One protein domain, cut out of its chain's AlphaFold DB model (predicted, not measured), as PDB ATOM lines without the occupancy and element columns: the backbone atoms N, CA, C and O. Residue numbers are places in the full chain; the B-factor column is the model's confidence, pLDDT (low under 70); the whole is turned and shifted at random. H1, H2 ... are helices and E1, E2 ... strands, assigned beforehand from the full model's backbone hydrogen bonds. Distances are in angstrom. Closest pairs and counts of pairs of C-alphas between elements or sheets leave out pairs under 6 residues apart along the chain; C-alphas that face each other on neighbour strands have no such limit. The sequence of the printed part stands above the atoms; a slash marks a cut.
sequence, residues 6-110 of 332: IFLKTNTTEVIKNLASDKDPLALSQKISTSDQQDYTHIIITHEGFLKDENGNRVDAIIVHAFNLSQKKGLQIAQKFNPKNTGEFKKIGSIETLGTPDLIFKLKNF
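Overview. This is residues 6 to 110 of the 332 residues of an uncharacterized protein of Flavobacteriaceae bacterium (UniProt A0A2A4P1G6). A long, twisted sheet of six strands, E2 to E6, carries one short helix, H1, over one face of its E1 and E3 end, while the E4, E5 and E6 end reaches far beyond the helix. The short hairpin E1 and E2 makes one edge, and the long strands E3 to E6 fold back and forth beside it. The printed part has 105 residues, with six named strands and one named helix in the order E1, E2, H1, E3, E4, E5, E6; the sheet runs E2, E1, E3, E4, E5, E6, antiparallel throughout. The class is mostly strand, and the whole is only just compact, close to loose, with a radius of gyration of the C-alphas of 15.4 A and spans of 45 by 25 by 24 A.

Arrangement. E3, residues 42 to 52, and E4, residues 58 to 68, are antiparallel neighbours and a hairpin, with N 45 and O 65 2.8 A apart, within hydrogen-bond range. E3, E4, E5, residues 75 to 83, and E6, residues 89 to 99, form a meander, each strand the antiparallel neighbour of the one before. N 62 and O 79 of E4 and E5 are 2.9 A apart, and N 82 and O 90 of E5 and E6 2.8 A. E3 bends by 69 degrees at residue 48, and E6 by 70 degrees at residue 93. On the other side of E3 is E1, residues 6 to 9, with N 7 and O 44 2.8 A apart. E1 forms a hairpin with the edge strand E2, residues 14 to 18; N 8 and O 15 are 2.8 A apart. H1, residues 25 to 35, is on the sheet at a height over the sheet of 9.4 A, making two layers, a helix on one face of a sheet. H1 is over E1 and only just over E3, where 3 of its C-alphas fall; on the local plane it runs slantwise at 33 degrees to E1. The closest C-alphas of H1 and E3, Pro 25 and His 47, are 6.8 A apart. E2, H1 and E3 form a split strand-helix-strand unit, two strands running the same way with E1 between them, its crossover right-handed. Every O i to N i+4 pair of H1 is within hydrogen-bond range.

Along the chain. E1 begins at C-alpha 6, (24.562, -30.319, -17.341). E3 measures 28.7 A, E4 30.3 A, E5 25.8 A, E6 24.2 A and H1 15.4 A; E1 and E2 measure 9.9 A and 13.7 A. E6 ends at C-alpha 99, (42.748, -35.015, -14.165).

Size, cuts and confidence. The C-alphas farthest apart, Thr 86 and Asn 109, are 48.8 A apart. The printed part has no cut and no long link. Mean pLDDT of the printed part is 70.8; 49 residues are under 70, among them 83 to 101.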
ATOM      1  N   ILE A   6      24.407 -28.881 -17.492       73.81
ATOM      2  CA  ILE A   6      24.562 -30.319 -17.341       73.81
ATOM      3  C   ILE A   6      23.934 -31.012 -18.544       73.81
ATOM      4  O   ILE A   6      22.818 -30.702 -18.959       73.81
ATOM      5  N   PHE A   7      24.662 -31.965 -19.098       71.44
ATOM      6  CA  PHE A   7      24.179 -32.920 -20.072       71.44
ATOM      7  C   PHE A   7      23.999 -34.266 -19.373       71.44
ATOM      8  O   PHE A   7      24.906 -34.772 -18.709       71.44
ATOM      9  N   LEU A   8      22.811 -34.830 -19.520       69.44
ATOM     10  CA  LEU A   8      22.354 -36.041 -18.865       69.44
ATOM     11  C   LEU A   8      21.970 -37.049 -19.940       69.44
ATOM     12  O   LEU A   8      21.167 -36.747 -20.821       69.44
ATOM     13  N   LYS A   9      22.532 -38.252 -19.866       65.12
ATOM     14  CA  LYS A   9      22.281 -39.310 -20.842       65.12
ATOM     15  C   LYS A   9      21.820 -40.573 -20.154       65.12
ATOM     16  O   LYS A   9      22.439 -41.001 -19.187       65.12
ATOM     17  N   THR A  10      20.762 -41.174 -20.675       69.81
ATOM     18  CA  THR A  10      20.330 -42.543 -20.377       69.81
ATOM     19  C   THR A  10      20.704 -43.456 -21.555       69.81
ATOM     20  O   THR A  10      21.383 -43.038 -22.495       69.81
ATOM     21  N   ASN A  11      20.248 -44.709 -21.550       57.69
ATOM     22  CA  ASN A  11      20.416 -45.596 -22.709       57.69
ATOM     23  C   ASN A  11      19.640 -45.127 -23.950       57.69
ATOM     24  O   ASN A  11      20.026 -45.451 -25.073       57.69
ATOM     25  N   THR A  12      18.562 -44.364 -23.758       54.94
ATOM     26  CA  THR A  12      17.593 -44.037 -24.816       54.94
ATOM     27  C   THR A  12      17.376 -42.544 -25.014       54.94
ATOM     28  O   THR A  12      16.828 -42.144 -26.039       54.94
ATOM     29  N   THR A  13      17.792 -41.710 -24.063       62.34
ATOM     30  CA  THR A  13      17.519 -40.271 -24.066       62.34
ATOM     31  C   THR A  13      18.739 -39.454 -23.683       62.34
ATOM     32  O   THR A  13      19.602 -39.889 -22.919       62.34
ATOM     33  N   GLU A  14      18.777 -38.233 -24.203       64.19
ATOM     34  CA  GLU A  14      19.795 -37.230 -23.925       64.19
ATOM     35  C   GLU A  14      19.089 -35.906 -23.622       64.19
ATOM     36  O   GLU A  14      18.180 -35.501 -24.348       64.19
ATOM     37  N   VAL A  15      19.468 -35.253 -22.526       68.62
ATOM     38  CA  VAL A  15      18.831 -34.026 -22.040       68.62
ATOM     39  C   VAL A  15      19.904 -33.035 -21.609       68.62
ATOM     40  O   VAL A  15      20.838 -33.392 -20.897       68.62
ATOM     41  N   ILE A  16      19.746 -31.771 -21.999       69.38
ATOM     42  CA  ILE A  16      20.564 -30.657 -21.508       69.38
ATOM     43  C   ILE A  16      19.721 -29.829 -20.546       69.38
ATOM     44  O   ILE A  16      18.583 -29.478 -20.858       69.38
ATOM     45  N   LYS A  17      20.283 -29.496 -19.385       69.81
ATOM     46  CA  LYS A  17      19.673 -28.581 -18.416       69.81
ATOM     47  C   LYS A  17      20.657 -27.477 -18.063       69.81
ATOM     48  O   LYS A  17      21.827 -27.737 -17.795       69.81
ATOM     49  N   ASN A  18      20.173 -26.243 -18.022       74.19
ATOM     50  CA  ASN A  18      20.974 -25.124 -17.542       74.19
ATOM     51  C   ASN A  18      21.129 -25.215 -16.020       74.19
ATOM     52  O   ASN A  18      20.181 -25.529 -15.303       74.19
ATOM     53  N   LEU A  19      22.322 -24.895 -15.537       67.38
ATOM     54  CA  LEU A  19      22.689 -24.848 -14.122       67.38
ATOM     55  C   LEU A  19      22.666 -23.404 -13.590       67.38
ATOM     56  O   LEU A  19      23.363 -23.095 -12.629       67.38
ATOM     57  N   ALA A  20      21.894 -22.520 -14.235       61.09
ATOM     58  CA  ALA A  20      21.865 -21.078 -13.993       61.09
ATOM     59  C   ALA A  20      21.478 -20.738 -12.538       61.09
ATOM     60  O   ALA A  20      20.303 -20.584 -12.205       61.09
ATOM     61  N   SER A  21      22.483 -20.652 -11.666       61.09
ATOM     62  CA  SER A  21      22.397 -20.200 -10.276       61.09
ATOM     63  C   SER A  21      23.790 -19.789  -9.784       61.09
ATOM     64  O   SER A  21      24.782 -20.309 -10.289       61.09
ATOM     65  N   ASP A  22      23.871 -18.958  -8.746       57.75
ATOM     66  CA  ASP A  22      25.140 -18.548  -8.109       57.75
ATOM     67  C   ASP A  22      25.838 -19.676  -7.314       57.75
ATOM     68  O   ASP A  22      26.776 -19.436  -6.553       57.75
ATOM     69  N   LYS A  23      25.349 -20.916  -7.418       65.38
ATOM     70  CA  LYS A  23      25.841 -22.075  -6.666       65.38
ATOM     71  C   LYS A  23      26.827 -22.886  -7.500       65.38
ATOM     72  O   LYS A  23      26.764 -22.881  -8.725       65.38
ATOM     73  N   ASP A  24      27.693 -23.629  -6.811       81.12
ATOM     74  CA  ASP A  24      28.651 -24.545  -7.435       81.12
ATOM     75  C   ASP A  24      27.957 -25.475  -8.465       81.12
ATOM     76  O   ASP A  24      27.063 -26.249  -8.087       81.12
ATOM     77  N   PRO A  25      28.355 -25.418  -9.755       78.75
ATOM     78  CA  PRO A  25      27.801 -26.251 -10.816       78.75
ATOM     79  C   PRO A  25      27.862 -27.752 -10.518       78.75
ATOM     80  O   PRO A  25      26.948 -28.482 -10.915       78.75
ATOM     81  N   LEU A  26      28.890 -28.232  -9.807       84.56
ATOM     82  CA  LEU A  26      29.007 -29.652  -9.464       84.56
ATOM     83  C   LEU A  26      27.970 -30.058  -8.410       84.56
ATOM     84  O   LEU A  26      27.235 -31.030  -8.610       84.56
ATOM     85  N   ALA A  27      27.839 -29.278  -7.336       84.81
ATOM     86  CA  ALA A  27      26.831 -29.508  -6.303       84.81
ATOM     87  C   ALA A  27      25.395 -29.435  -6.856       84.81
ATOM     88  O   ALA A  27      24.537 -30.259  -6.519       84.81
ATOM     89  N   LEU A  28      25.114 -28.476  -7.748       82.50
ATOM     90  CA  LEU A  28      23.797 -28.368  -8.379       82.50
ATOM     91  C   LEU A  28      23.503 -29.573  -9.285       82.50
ATOM     92  O   LEU A  28      22.390 -30.105  -9.266       82.50
ATOM     93  N   SER A  29      24.511 -30.044 -10.020       83.44
ATOM     94  CA  SER A  29      24.409 -31.224 -10.882       83.44
ATOM     95  C   SER A  29      24.060 -32.491 -10.102       83.44
ATOM     96  O   SER A  29      23.198 -33.264 -10.532       83.44
ATOM     97  N   GLN A  30      24.661 -32.692  -8.923       86.00
ATOM     98  CA  GLN A  30      24.315 -33.801  -8.023       86.00
ATOM     99  C   GLN A  30      22.854 -33.734  -7.579       86.00
ATOM    100  O   GLN A  30      22.148 -34.746  -7.602       86.00
ATOM    101  N   LYS A  31      22.381 -32.538  -7.208       83.88
ATOM    102  CA  LYS A  31      21.003 -32.339  -6.756       83.88
ATOM    103  C   LYS A  31      19.998 -32.673  -7.859       83.88
ATOM    104  O   LYS A  31      19.077 -33.441  -7.598       83.88
ATOM    105  N   ILE A  32      20.211 -32.157  -9.073       79.94
ATOM    106  CA  ILE A  32      19.352 -32.421 -10.243       79.94
ATOM    107  C   ILE A  32      19.312 -33.917 -10.559       79.94
ATOM    108  O   ILE A  32      18.240 -34.499 -10.713       79.94
ATOM    109  N   SER A  33      20.482 -34.557 -10.595       77.25
ATOM    110  CA  SER A  33      20.596 -35.981 -10.927       77.25
ATOM    111  C   SER A  33      19.920 -36.874  -9.885       77.25
ATOM    112  O   SER A  33      19.379 -37.922 -10.227       77.25
ATOM    113  N   THR A  34      19.915 -36.455  -8.616       80.25
ATOM    114  CA  THR A  34      19.236 -37.176  -7.528       80.25
ATOM    115  C   THR A  34      17.719 -36.966  -7.565       80.25
ATOM    116  O   THR A  34      16.969 -37.900  -7.289       80.25
ATOM    117  N   SER A  35      17.249 -35.764  -7.917       79.12
ATOM    118  CA  SER A  35      15.817 -35.438  -7.942       79.12
ATOM    119  C   SER A  35      15.069 -36.003  -9.146       79.12
ATOM    120  O   SER A  35      13.890 -36.309  -9.025       79.12
ATOM    121  N   ASP A  36      15.735 -36.148 -10.295       74.19
ATOM    122  CA  ASP A  36      15.098 -36.599 -11.541       74.19
ATOM    123  C   ASP A  36      14.643 -38.068 -11.510       74.19
ATOM    124  O   ASP A  36      13.909 -38.486 -12.401       74.19
ATOM    125  N   GLN A  37      15.099 -38.863 -10.529       68.00
ATOM    126  CA  GLN A  37      14.834 -40.309 -10.403       68.00
ATOM    127  C   GLN A  37      15.071 -41.121 -11.697       68.00
ATOM    128  O   GLN A  37      14.562 -42.230 -11.844       68.00
ATOM    129  N   GLN A  38      15.858 -40.588 -12.636       74.56
ATOM    130  CA  GLN A  38      16.107 -41.202 -13.934       74.56
ATOM    131  C   GLN A  38      17.397 -42.024 -13.934       74.56
ATOM    132  O   GLN A  38      18.396 -41.688 -13.280       74.56
ATOM    133  N   ASP A  39      17.400 -43.096 -14.729       78.12
ATOM    134  CA  ASP A  39      18.555 -43.974 -14.860       78.12
ATOM    135  C   ASP A  39      19.596 -43.480 -15.863       78.12
ATOM    136  O   ASP A  39      19.824 -44.066 -16.919       78.12
ATOM    137  N   TYR A  40      20.251 -42.374 -15.507       76.88
ATOM    138  CA  TYR A  40      21.372 -41.851 -16.280       76.88
ATOM    139  C   TYR A  40      22.556 -42.825 -16.282       76.88
ATOM    140  O   TYR A  40      22.847 -43.453 -15.264       76.88
ATOM    141  N   THR A  41      23.227 -42.927 -17.426       63.47
ATOM    142  CA  THR A  41      24.482 -43.655 -17.649       63.47
ATOM    143  C   THR A  41      25.673 -42.716 -17.716       63.47
ATOM    144  O   THR A  41      26.737 -43.044 -17.201       63.47
ATOM    145  N   HIS A  42      25.493 -41.526 -18.293       70.75
ATOM    146  CA  HIS A  42      26.551 -40.528 -18.403       70.75
ATOM    147  C   HIS A  42      26.060 -39.162 -17.952       70.75
ATOM    148  O   HIS A  42      24.914 -38.777 -18.202       70.75
ATOM    149  N   ILE A  43      26.962 -38.423 -17.315       76.69
ATOM    150  CA  ILE A  43      26.731 -37.053 -16.880       76.69
ATOM    151  C   ILE A  43      27.924 -36.206 -17.301       76.69
ATOM    152  O   ILE A  43      29.067 -36.542 -16.992       76.69
ATOM    153  N   ILE A  44      27.664 -35.102 -17.996       77.56
ATOM    154  CA  ILE A  44      28.686 -34.123 -18.368       77.56
ATOM    155  C   ILE A  44      28.285 -32.772 -17.791       77.56
ATOM    156  O   ILE A  44      27.185 -32.290 -18.033       77.56
ATOM    157  N   ILE A  45      29.177 -32.152 -17.036       80.69
ATOM    158  CA  ILE A  45      28.986 -30.841 -16.419       80.69
ATOM    159  C   ILE A  45      29.956 -29.888 -17.096       80.69
ATOM    160  O   ILE A  45      31.151 -30.173 -17.161       80.69
ATOM    161  N   THR A  46      29.453 -28.760 -17.585       75.50
ATOM    162  CA  THR A  46      30.282 -27.727 -18.208       75.50
ATOM    163  C   THR A  46      30.064 -26.401 -17.504       75.50
ATOM    164  O   THR A  46      28.924 -25.982 -17.296       75.50
ATOM    165  N   HIS A  47      31.154 -25.731 -17.148       75.81
ATOM    166  CA  HIS A  47      31.111 -24.419 -16.518       75.81
ATOM    167  C   HIS A  47      32.351 -23.587 -16.856       75.81
ATOM    168  O   HIS A  47      33.376 -24.108 -17.299       75.81
ATOM    169  N   GLU A  48      32.255 -22.278 -16.637       78.44
ATOM    170  CA  GLU A  48      33.416 -21.389 -16.676       78.44
ATOM    171  C   GLU A  48      34.245 -21.533 -15.396       78.44
ATOM    172  O   GLU A  48      33.742 -21.858 -14.316       78.44
ATOM    173  N   GLY A  49      35.541 -21.292 -15.521       80.94
ATOM    174  CA  GLY A  49      36.493 -21.275 -14.427       80.94
ATOM    175  C   GLY A  49      37.752 -20.519 -14.826       80.94
ATOM    176  O   GLY A  49      37.797 -19.846 -15.854       80.94
ATOM    177  N   PHE A  50      38.792 -20.645 -14.009       83.38
ATOM    178  CA  PHE A  50      40.073 -19.992 -14.254       83.38
ATOM    179  C   PHE A  50      41.208 -20.993 -14.111       83.38
ATOM    180  O   PHE A  50      41.218 -21.796 -13.179       83.38
ATOM    181  N   LEU A  51      42.180 -20.906 -15.011       81.44
ATOM    182  CA  LEU A  51      43.395 -21.717 -14.989       81.44
ATOM    183  C   LEU A  51      44.623 -20.824 -15.145       81.44
ATOM    184  O   LEU A  51      44.501 -19.614 -15.346       81.44
ATOM    185  N   LYS A  52      45.811 -21.415 -15.017       83.06
ATOM    186  CA  LYS A  52      47.072 -20.726 -15.295       83.06
ATOM    187  C   LYS A  52      47.561 -21.050 -16.705       83.06
ATOM    188  O   LYS A  52      47.508 -22.205 -17.141       83.06
ATOM    189  N   ASP A  53      48.013 -20.030 -17.425       78.25
ATOM    190  CA  ASP A  53      48.766 -20.215 -18.664       78.25
ATOM    191  C   ASP A  53      50.200 -20.702 -18.375       78.25
ATOM    192  O   ASP A  53      50.605 -20.876 -17.222       78.25
ATOM    193  N   GLU A  54      50.979 -20.930 -19.431       74.94
ATOM    194  CA  GLU A  54      52.375 -21.389 -19.338       74.94
ATOM    195  C   GLU A  54      53.293 -20.398 -18.600       74.94
ATOM    196  O   GLU A  54      54.338 -20.788 -18.084       74.94
ATOM    197  N   ASN A  55      52.888 -19.129 -18.506       80.12
ATOM    198  CA  ASN A  55      53.609 -18.068 -17.808       80.12
ATOM    199  C   ASN A  55      53.090 -17.856 -16.373       80.12
ATOM    200  O   ASN A  55      53.557 -16.961 -15.671       80.12
ATOM    201  N   GLY A  56      52.121 -18.660 -15.922       81.00
ATOM    202  CA  GLY A  56      51.508 -18.554 -14.602       81.00
ATOM    203  C   GLY A  56      50.405 -17.497 -14.483       81.00
ATOM    204  O   GLY A  56      49.884 -17.307 -13.380       81.00
ATOM    205  N   ASN A  57      50.016 -16.837 -15.578       83.62
ATOM    206  CA  ASN A  57      48.945 -15.844 -15.589       83.62
ATOM    207  C   ASN A  57      47.583 -16.522 -15.479       83.62
ATOM    208  O   ASN A  57      47.336 -17.560 -16.092       83.62
ATOM    209  N   ARG A  58      46.670 -15.894 -14.737       84.19
ATOM    210  CA  ARG A  58      45.273 -16.321 -14.676       84.19
ATOM    211  C   ARG A  58      44.593 -16.048 -16.018       84.19
ATOM    212  O   ARG A  58      44.578 -14.909 -16.470       84.19
ATOM    213  N   VAL A  59      43.998 -17.082 -16.599       81.81
ATOM    214  CA  VAL A  59      43.234 -17.025 -17.850       81.81
ATOM    215  C   VAL A  59      41.863 -17.661 -17.659       81.81
ATOM    216  O   VAL A  59      41.691 -18.534 -16.800       81.81
ATOM    217  N   ASP A  60      40.895 -17.220 -18.454       80.00
ATOM    218  CA  ASP A  60      39.558 -17.807 -18.460       80.00
ATOM    219  C   ASP A  60      39.628 -19.223 -19.025       80.00
ATOM    220  O   ASP A  60      40.428 -19.524 -19.917       80.00
ATOM    221  N   ALA A  61      38.795 -20.119 -18.513       77.19
ATOM    222  CA  ALA A  61      38.720 -21.483 -19.000       77.19
ATOM    223  C   ALA A  61      37.281 -21.984 -19.031       77.19
ATOM    224  O   ALA A  61      36.492 -21.710 -18.130       77.19
ATOM    225  N   ILE A  62      36.965 -22.781 -20.046       75.88
ATOM    226  CA  ILE A  62      35.797 -23.661 -20.006       75.88
ATOM    227  C   ILE A  62      36.282 -24.999 -19.469       75.88
ATOM    228  O   ILE A  62      37.204 -25.589 -20.034       75.88
ATOM    229  N   ILE A  63      35.666 -25.459 -18.384       77.50
ATOM    230  CA  ILE A  63      35.988 -26.713 -17.711       77.50
ATOM    231  C   ILE A  63      34.833 -27.684 -17.935       77.50
ATOM    232  O   ILE A  63      33.661 -27.333 -17.778       77.50
ATOM    233  N   VAL A  64      35.178 -28.913 -18.309       76.75
ATOM    234  CA  VAL A  64      34.231 -30.003 -18.537       76.75
ATOM    235  C   VAL A  64      34.578 -31.157 -17.613       76.75
ATOM    236  O   VAL A  64      35.694 -31.676 -17.648       76.75
ATOM    237  N   HIS A  65      33.598 -31.585 -16.826       78.31
ATOM    238  CA  HIS A  65      33.641 -32.818 -16.054       78.31
ATOM    239  C   HIS A  65      32.741 -33.847 -16.723       78.31
ATOM    240  O   HIS A  65      31.541 -33.622 -16.847       78.31
ATOM    241  N   ALA A  66      33.296 -34.976 -17.139       72.06
ATOM    242  CA  ALA A  66      32.554 -36.069 -17.744       72.06
ATOM    243  C   ALA A  66      32.628 -37.313 -16.860       72.06
ATOM    244  O   ALA A  66      33.712 -37.749 -16.475       72.06
ATOM    245  N   PHE A  67      31.474 -37.901 -16.567       68.94
ATOM    246  CA  PHE A  67      31.341 -39.084 -15.732       68.94
ATOM    247  C   PHE A  67      30.560 -40.168 -16.469       68.94
ATOM    248  O   PHE A  67      29.467 -39.913 -16.980       68.94
ATOM    249  N   ASN A  68      31.109 -41.381 -16.473       69.25
ATOM    250  CA  ASN A  68      30.348 -42.604 -16.686       69.25
ATOM    251  C   ASN A  68      29.951 -43.132 -15.302       69.25
ATOM    252  O   ASN A  68      30.817 -43.337 -14.454       69.25
ATOM    253  N   LEU A  69      28.655 -43.331 -15.057       74.94
ATOM    254  CA  LEU A  69      28.172 -43.756 -13.743       74.94
ATOM    255  C   LEU A  69      28.516 -45.215 -13.411       74.94
ATOM    256  O   LEU A  69      28.282 -45.621 -12.277       74.94
ATOM    257  N   SER A  70      29.081 -45.983 -14.347       61.75
ATOM    258  CA  SER A  70      29.648 -47.313 -14.083       61.75
ATOM    259  C   SER A  70      31.080 -47.277 -13.537       61.75
ATOM    260  O   SER A  70      31.570 -48.288 -13.039       61.75
ATOM    261  N   GLN A  71      31.753 -46.124 -13.599       56.66
ATOM    262  CA  GLN A  71      33.170 -45.973 -13.260       56.66
ATOM    263  C   GLN A  71      33.345 -45.129 -12.000       56.66
ATOM    264  O   GLN A  71      32.656 -44.129 -11.800       56.66
ATOM    265  N   LYS A  72      34.319 -45.478 -11.151       63.47
ATOM    266  CA  LYS A  72      34.598 -44.706  -9.924       63.47
ATOM    267  C   LYS A  72      35.257 -43.355 -10.193       63.47
ATOM    268  O   LYS A  72      35.345 -42.533  -9.282       63.47
ATOM    269  N   LYS A  73      35.744 -43.128 -11.413       61.72
ATOM    270  CA  LYS A  73      36.468 -41.924 -11.824       61.72
ATOM    271  C   LYS A  73      35.828 -41.305 -13.062       61.72
ATOM    272  O   LYS A  73      35.344 -42.008 -13.944       61.72
ATOM    273  N   GLY A  74      35.859 -39.981 -13.128       56.44
ATOM    274  CA  GLY A  74      35.516 -39.205 -14.314       56.44
ATOM    275  C   GLY A  74      36.748 -38.727 -15.080       56.44
ATOM    276  O   GLY A  74      37.890 -39.047 -14.751       56.44
ATOM    277  N   LEU A  75      36.499 -37.897 -16.085       66.12
ATOM    278  CA  LEU A  75      37.497 -37.145 -16.831       66.12
ATOM    279  C   LEU A  75      37.216 -35.654 -16.660       66.12
ATOM    280  O   LEU A  75      36.096 -35.200 -16.886       66.12
ATOM    281  N   GLN A  76      38.244 -34.894 -16.303       71.75
ATOM    282  CA  GLN A  76      38.192 -33.442 -16.287       71.75
ATOM    283  C   GLN A  76      39.110 -32.888 -17.375       71.75
ATOM    284  O   GLN A  76      40.313 -33.159 -17.382       71.75
ATOM    285  N   ILE A  77      38.546 -32.095 -18.280       66.69
ATOM    286  CA  ILE A  77      39.289 -31.390 -19.327       66.69
ATOM    287  C   ILE A  77      38.981 -29.903 -19.279       66.69
ATOM    288  O   ILE A  77      37.934 -29.490 -18.776       66.69
ATOM    289  N   ALA A  78      39.874 -29.100 -19.839       67.31
ATOM    290  CA  ALA A  78      39.641 -27.679 -19.977       67.31
ATOM    291  C   ALA A  78      40.190 -27.107 -21.276       67.31
ATOM    292  O   ALA A  78      41.132 -27.626 -21.875       67.31
ATOM    293  N   GLN A  79      39.592 -25.995 -21.690       74.75
ATOM    294  CA  GLN A  79      40.105 -25.140 -22.745       74.75
ATOM    295  C   GLN A  79      40.322 -23.739 -22.183       74.75
ATOM    296  O   GLN A  79      39.381 -23.124 -21.689       74.75
ATOM    297  N   LYS A  80      41.552 -23.234 -22.298       77.06
ATOM    298  CA  LYS A  80      41.940 -21.886 -21.869       77.06
ATOM    299  C   LYS A  80      41.652 -20.843 -22.949       77.06
ATOM    300  O   LYS A  80      41.773 -21.134 -24.146       77.06
ATOM    301  N   PHE A  81      41.327 -19.628 -22.519       76.56
ATOM    302  CA  PHE A  81      40.991 -18.480 -23.351       76.56
ATOM    303  C   PHE A  81      41.595 -17.194 -22.781       76.56
ATOM    304  O   PHE A  81      41.625 -16.989 -21.572       76.56
ATOM    305  N   ASN A  82      42.037 -16.306 -23.670       73.94
ATOM    306  CA  ASN A  82      42.350 -14.928 -23.321       73.94
ATOM    307  C   ASN A  82      41.129 -14.057 -23.628       73.94
ATOM    308  O   ASN A  82      40.640 -14.106 -24.770       73.94
ATOM    309  N   PRO A  83      40.669 -13.232 -22.673       63.03
ATOM    310  CA  PRO A  83      39.668 -12.222 -22.967       63.03
ATOM    311  C   PRO A  83      40.275 -11.193 -23.930       63.03
ATOM    312  O   PRO A  83      41.363 -10.667 -23.682       63.03
ATOM    313  N   LYS A  84      39.605 -10.896 -25.051       57.59
ATOM    314  CA  LYS A  84      39.896  -9.676 -25.816       57.59
ATOM    315  C   LYS A  84      38.942  -8.571 -25.378       57.59
ATOM    316  O   LYS A  84      37.754  -8.808 -25.179       57.59
ATOM    317  N   ASN A  85      39.441  -7.335 -25.369       49.97
ATOM    318  CA  ASN A  85      38.656  -6.125 -25.087       49.97
ATOM    319  C   ASN A  85      37.475  -5.895 -26.059       49.97
ATOM    320  O   ASN A  85      36.668  -5.003 -25.830       49.97
ATOM    321  N   THR A  86      37.364  -6.678 -27.137       55.06
ATOM    322  CA  THR A  86      36.308  -6.585 -28.158       55.06
ATOM    323  C   THR A  86      35.159  -7.583 -27.965       55.06
ATOM    324  O   THR A  86      34.291  -7.666 -28.824       55.06
ATOM    325  N   GLY A  87      35.145  -8.362 -26.874       51.25
ATOM    326  CA  GLY A  87      34.117  -9.387 -26.617       51.25
ATOM    327  C   GLY A  87      34.378 -10.743 -27.291       51.25
ATOM    328  O   GLY A  87      33.612 -11.682 -27.104       51.25
ATOM    329  N   GLU A  88      35.479 -10.876 -28.031       58.50
ATOM    330  CA  GLU A  88      35.929 -12.138 -28.624       58.50
ATOM    331  C   GLU A  88      36.872 -12.903 -27.677       58.50
ATOM    332  O   GLU A  88      37.814 -12.337 -27.122       58.50
ATOM    333  N   PHE A  89      36.701 -14.221 -27.563       62.25
ATOM    334  CA  PHE A  89      37.615 -15.078 -26.803       62.25
ATOM    335  C   PHE A  89      38.693 -15.663 -27.717       62.25
ATOM    336  O   PHE A  89      38.395 -16.359 -28.690       62.25
ATOM    337  N   LYS A  90      39.974 -15.423 -27.404       68.06
ATOM    338  CA  LYS A  90      41.081 -16.073 -28.122       68.06
ATOM    339  C   LYS A  90      41.462 -17.367 -27.414       68.06
ATOM    340  O   LYS A  90      41.990 -17.327 -26.308       68.06
ATOM    341  N   LYS A  91      41.254 -18.505 -28.076       69.25
ATOM    342  CA  LYS A  91      41.716 -19.821 -27.616       69.25
ATOM    343  C   LYS A  91      43.227 -19.812 -27.332       69.25
ATOM    344  O   LYS A  91      44.004 -19.343 -28.166       69.25
ATOM    345  N   ILE A  92      43.632 -20.360 -26.188       66.25
ATOM    346  CA  ILE A  92      45.035 -20.555 -25.798       66.25
ATOM    347  C   ILE A  92      45.340 -22.053 -25.798       66.25
ATOM    348  O   ILE A  92      44.706 -22.815 -25.071       66.25
ATOM    349  N   GLY A  93      46.326 -22.465 -26.595       61.12
ATOM    350  CA  GLY A  93      46.784 -23.854 -26.640       61.12
ATOM    351  C   GLY A  93      45.713 -24.860 -27.080       61.12
ATOM    352  O   GLY A  93      44.680 -24.516 -27.668       61.12
ATOM    353  N   SER A  94      45.990 -26.135 -26.821       55.34
ATOM    354  CA  SER A  94      45.048 -27.240 -27.002       55.34
ATOM    355  C   SER A  94      44.197 -27.460 -25.750       55.34
ATOM    356  O   SER A  94      44.484 -26.916 -24.686       55.34
ATOM    357  N   ILE A  95      43.166 -28.298 -25.882       53.88
ATOM    358  CA  ILE A  95      42.434 -28.827 -24.730       53.88
ATOM    359  C   ILE A  95      43.438 -29.562 -23.840       53.88
ATOM    360  O   ILE A  95      44.240 -30.358 -24.335       53.88
ATOM    361  N   GLU A  96      43.390 -29.292 -22.543       54.56
ATOM    362  CA  GLU A  96      44.230 -29.943 -21.545       54.56
ATOM    363  C   GLU A  96      43.403 -30.896 -20.685       54.56
ATOM    364  O   GLU A  96      42.242 -30.634 -20.375       54.56
ATOM    365  N   THR A  97      44.006 -32.023 -20.308       62.22
ATOM    366  CA  THR A  97      43.428 -32.915 -19.298       62.22
ATOM    367  C   THR A  97      43.868 -32.421 -17.932       62.22
ATOM    368  O   THR A  97      45.064 -32.386 -17.653       62.22
ATOM    369  N   LEU A  98      42.906 -32.034 -17.098       60.56
ATOM    370  CA  LEU A  98      43.168 -31.556 -15.743       60.56
ATOM    371  C   LEU A  98      43.318 -32.712 -14.755       60.56
ATOM    372  O   LEU A  98      44.092 -32.613 -13.807       60.56
ATOM    373  N   GLY A  99      42.611 -33.821 -14.988       55.88
ATOM    374  CA  GLY A  99      42.748 -35.015 -14.165       55.88
ATOM    375  C   GLY A  99      41.574 -35.982 -14.262       55.88
ATOM    376  O   GLY A  99      40.719 -35.887 -15.144       55.88
ATOM    377  N   THR A 100      41.559 -36.921 -13.317       61.91
ATOM    378  CA  THR A 100      40.553 -37.979 -13.176       61.91
ATOM    379  C   THR A 100      39.840 -37.851 -11.823       61.91
ATOM    380  O   THR A 100      40.208 -38.520 -10.851       61.91
ATOM    381  N   PRO A 101      38.855 -36.939 -11.707       67.00
ATOM    382  CA  PRO A 101      38.156 -36.709 -10.446       67.00
ATOM    383  C   PRO A 101      37.380 -37.953 -10.004       67.00
ATOM    384  O   PRO A 101      36.935 -38.745 -10.837       67.00
ATOM    385  N   ASP A 102      37.192 -38.114  -8.695       75.25
ATOM    386  CA  ASP A 102      36.283 -39.127  -8.154       75.25
ATOM    387  C   ASP A 102      34.852 -38.911  -8.643       75.25
ATOM    388  O   ASP A 102      34.403 -37.777  -8.834       75.25
ATOM    389  N   LEU A 103      34.131 -40.014  -8.851       74.56
ATOM    390  CA  LEU A 103      32.717 -39.975  -9.171       74.56
ATOM    391  C   LEU A 103      31.962 -39.336  -8.004       74.56
ATOM    392  O   LEU A 103      31.888 -39.882  -6.907       74.56
ATOM    393  N   ILE A 104      31.358 -38.183  -8.271       81.88
ATOM    394  CA  ILE A 104      30.564 -37.441  -7.287       81.88
ATOM    395  C   ILE A 104      29.086 -37.869  -7.270       81.88
ATOM    396  O   ILE A 104      28.283 -37.337  -6.510       81.88
ATOM    397  N   PHE A 105      28.707 -38.810  -8.129       82.88
ATOM    398  CA  PHE A 105      27.360 -39.361  -8.242       82.88
ATOM    399  C   PHE A 105      27.305 -40.767  -7.647       82.88
ATOM    400  O   PHE A 105      28.330 -41.413  -7.441       82.88
ATOM    401  N   LYS A 106      26.096 -41.276  -7.393       81.56
ATOM    402  CA  LYS A 106      25.936 -42.669  -6.971       81.56
ATOM    403  C   LYS A 106      26.431 -43.591  -8.089       81.56
ATOM    404  O   LYS A 106      25.860 -43.575  -9.178       81.56
ATOM    405  N   LEU A 107      27.459 -44.387  -7.789       71.00
ATOM    406  CA  LEU A 107      27.952 -45.432  -8.682       71.00
ATOM    407  C   LEU A 107      26.800 -46.382  -9.015       71.00
ATOM    408  O   LEU A 107      26.090 -46.861  -8.122       71.00
ATOM    409  N   LYS A 108      26.602 -46.625 -10.303       69.75
ATOM    410  CA  LYS A 108      25.585 -47.526 -10.816       69.75
ATOM    411  C   LYS A 108      26.257 -48.789 -11.310       69.75
ATOM    412  O   LYS A 108      27.024 -48.790 -12.265       69.75
ATOM    413  N   ASN A 109      25.909 -49.879 -10.648       57.88
ATOM    414  CA  ASN A 109      26.230 -51.212 -11.103       57.88
ATOM    415  C   ASN A 109      25.282 -51.563 -12.253       57.88
ATOM    416  O   ASN A 109      24.171 -52.039 -12.019       57.88
ATOM    417  N   PHE A 110      25.709 -51.346 -13.495       54.88
ATOM    418  CA  PHE A 110      24.980 -51.800 -14.682       54.88
ATOM    419  C   PHE A 110      25.173 -53.309 -14.914       54.88
ATOM    420  O   PHE A 110      25.409 -53.751 -16.027       54.88
TER     421      PHE A 110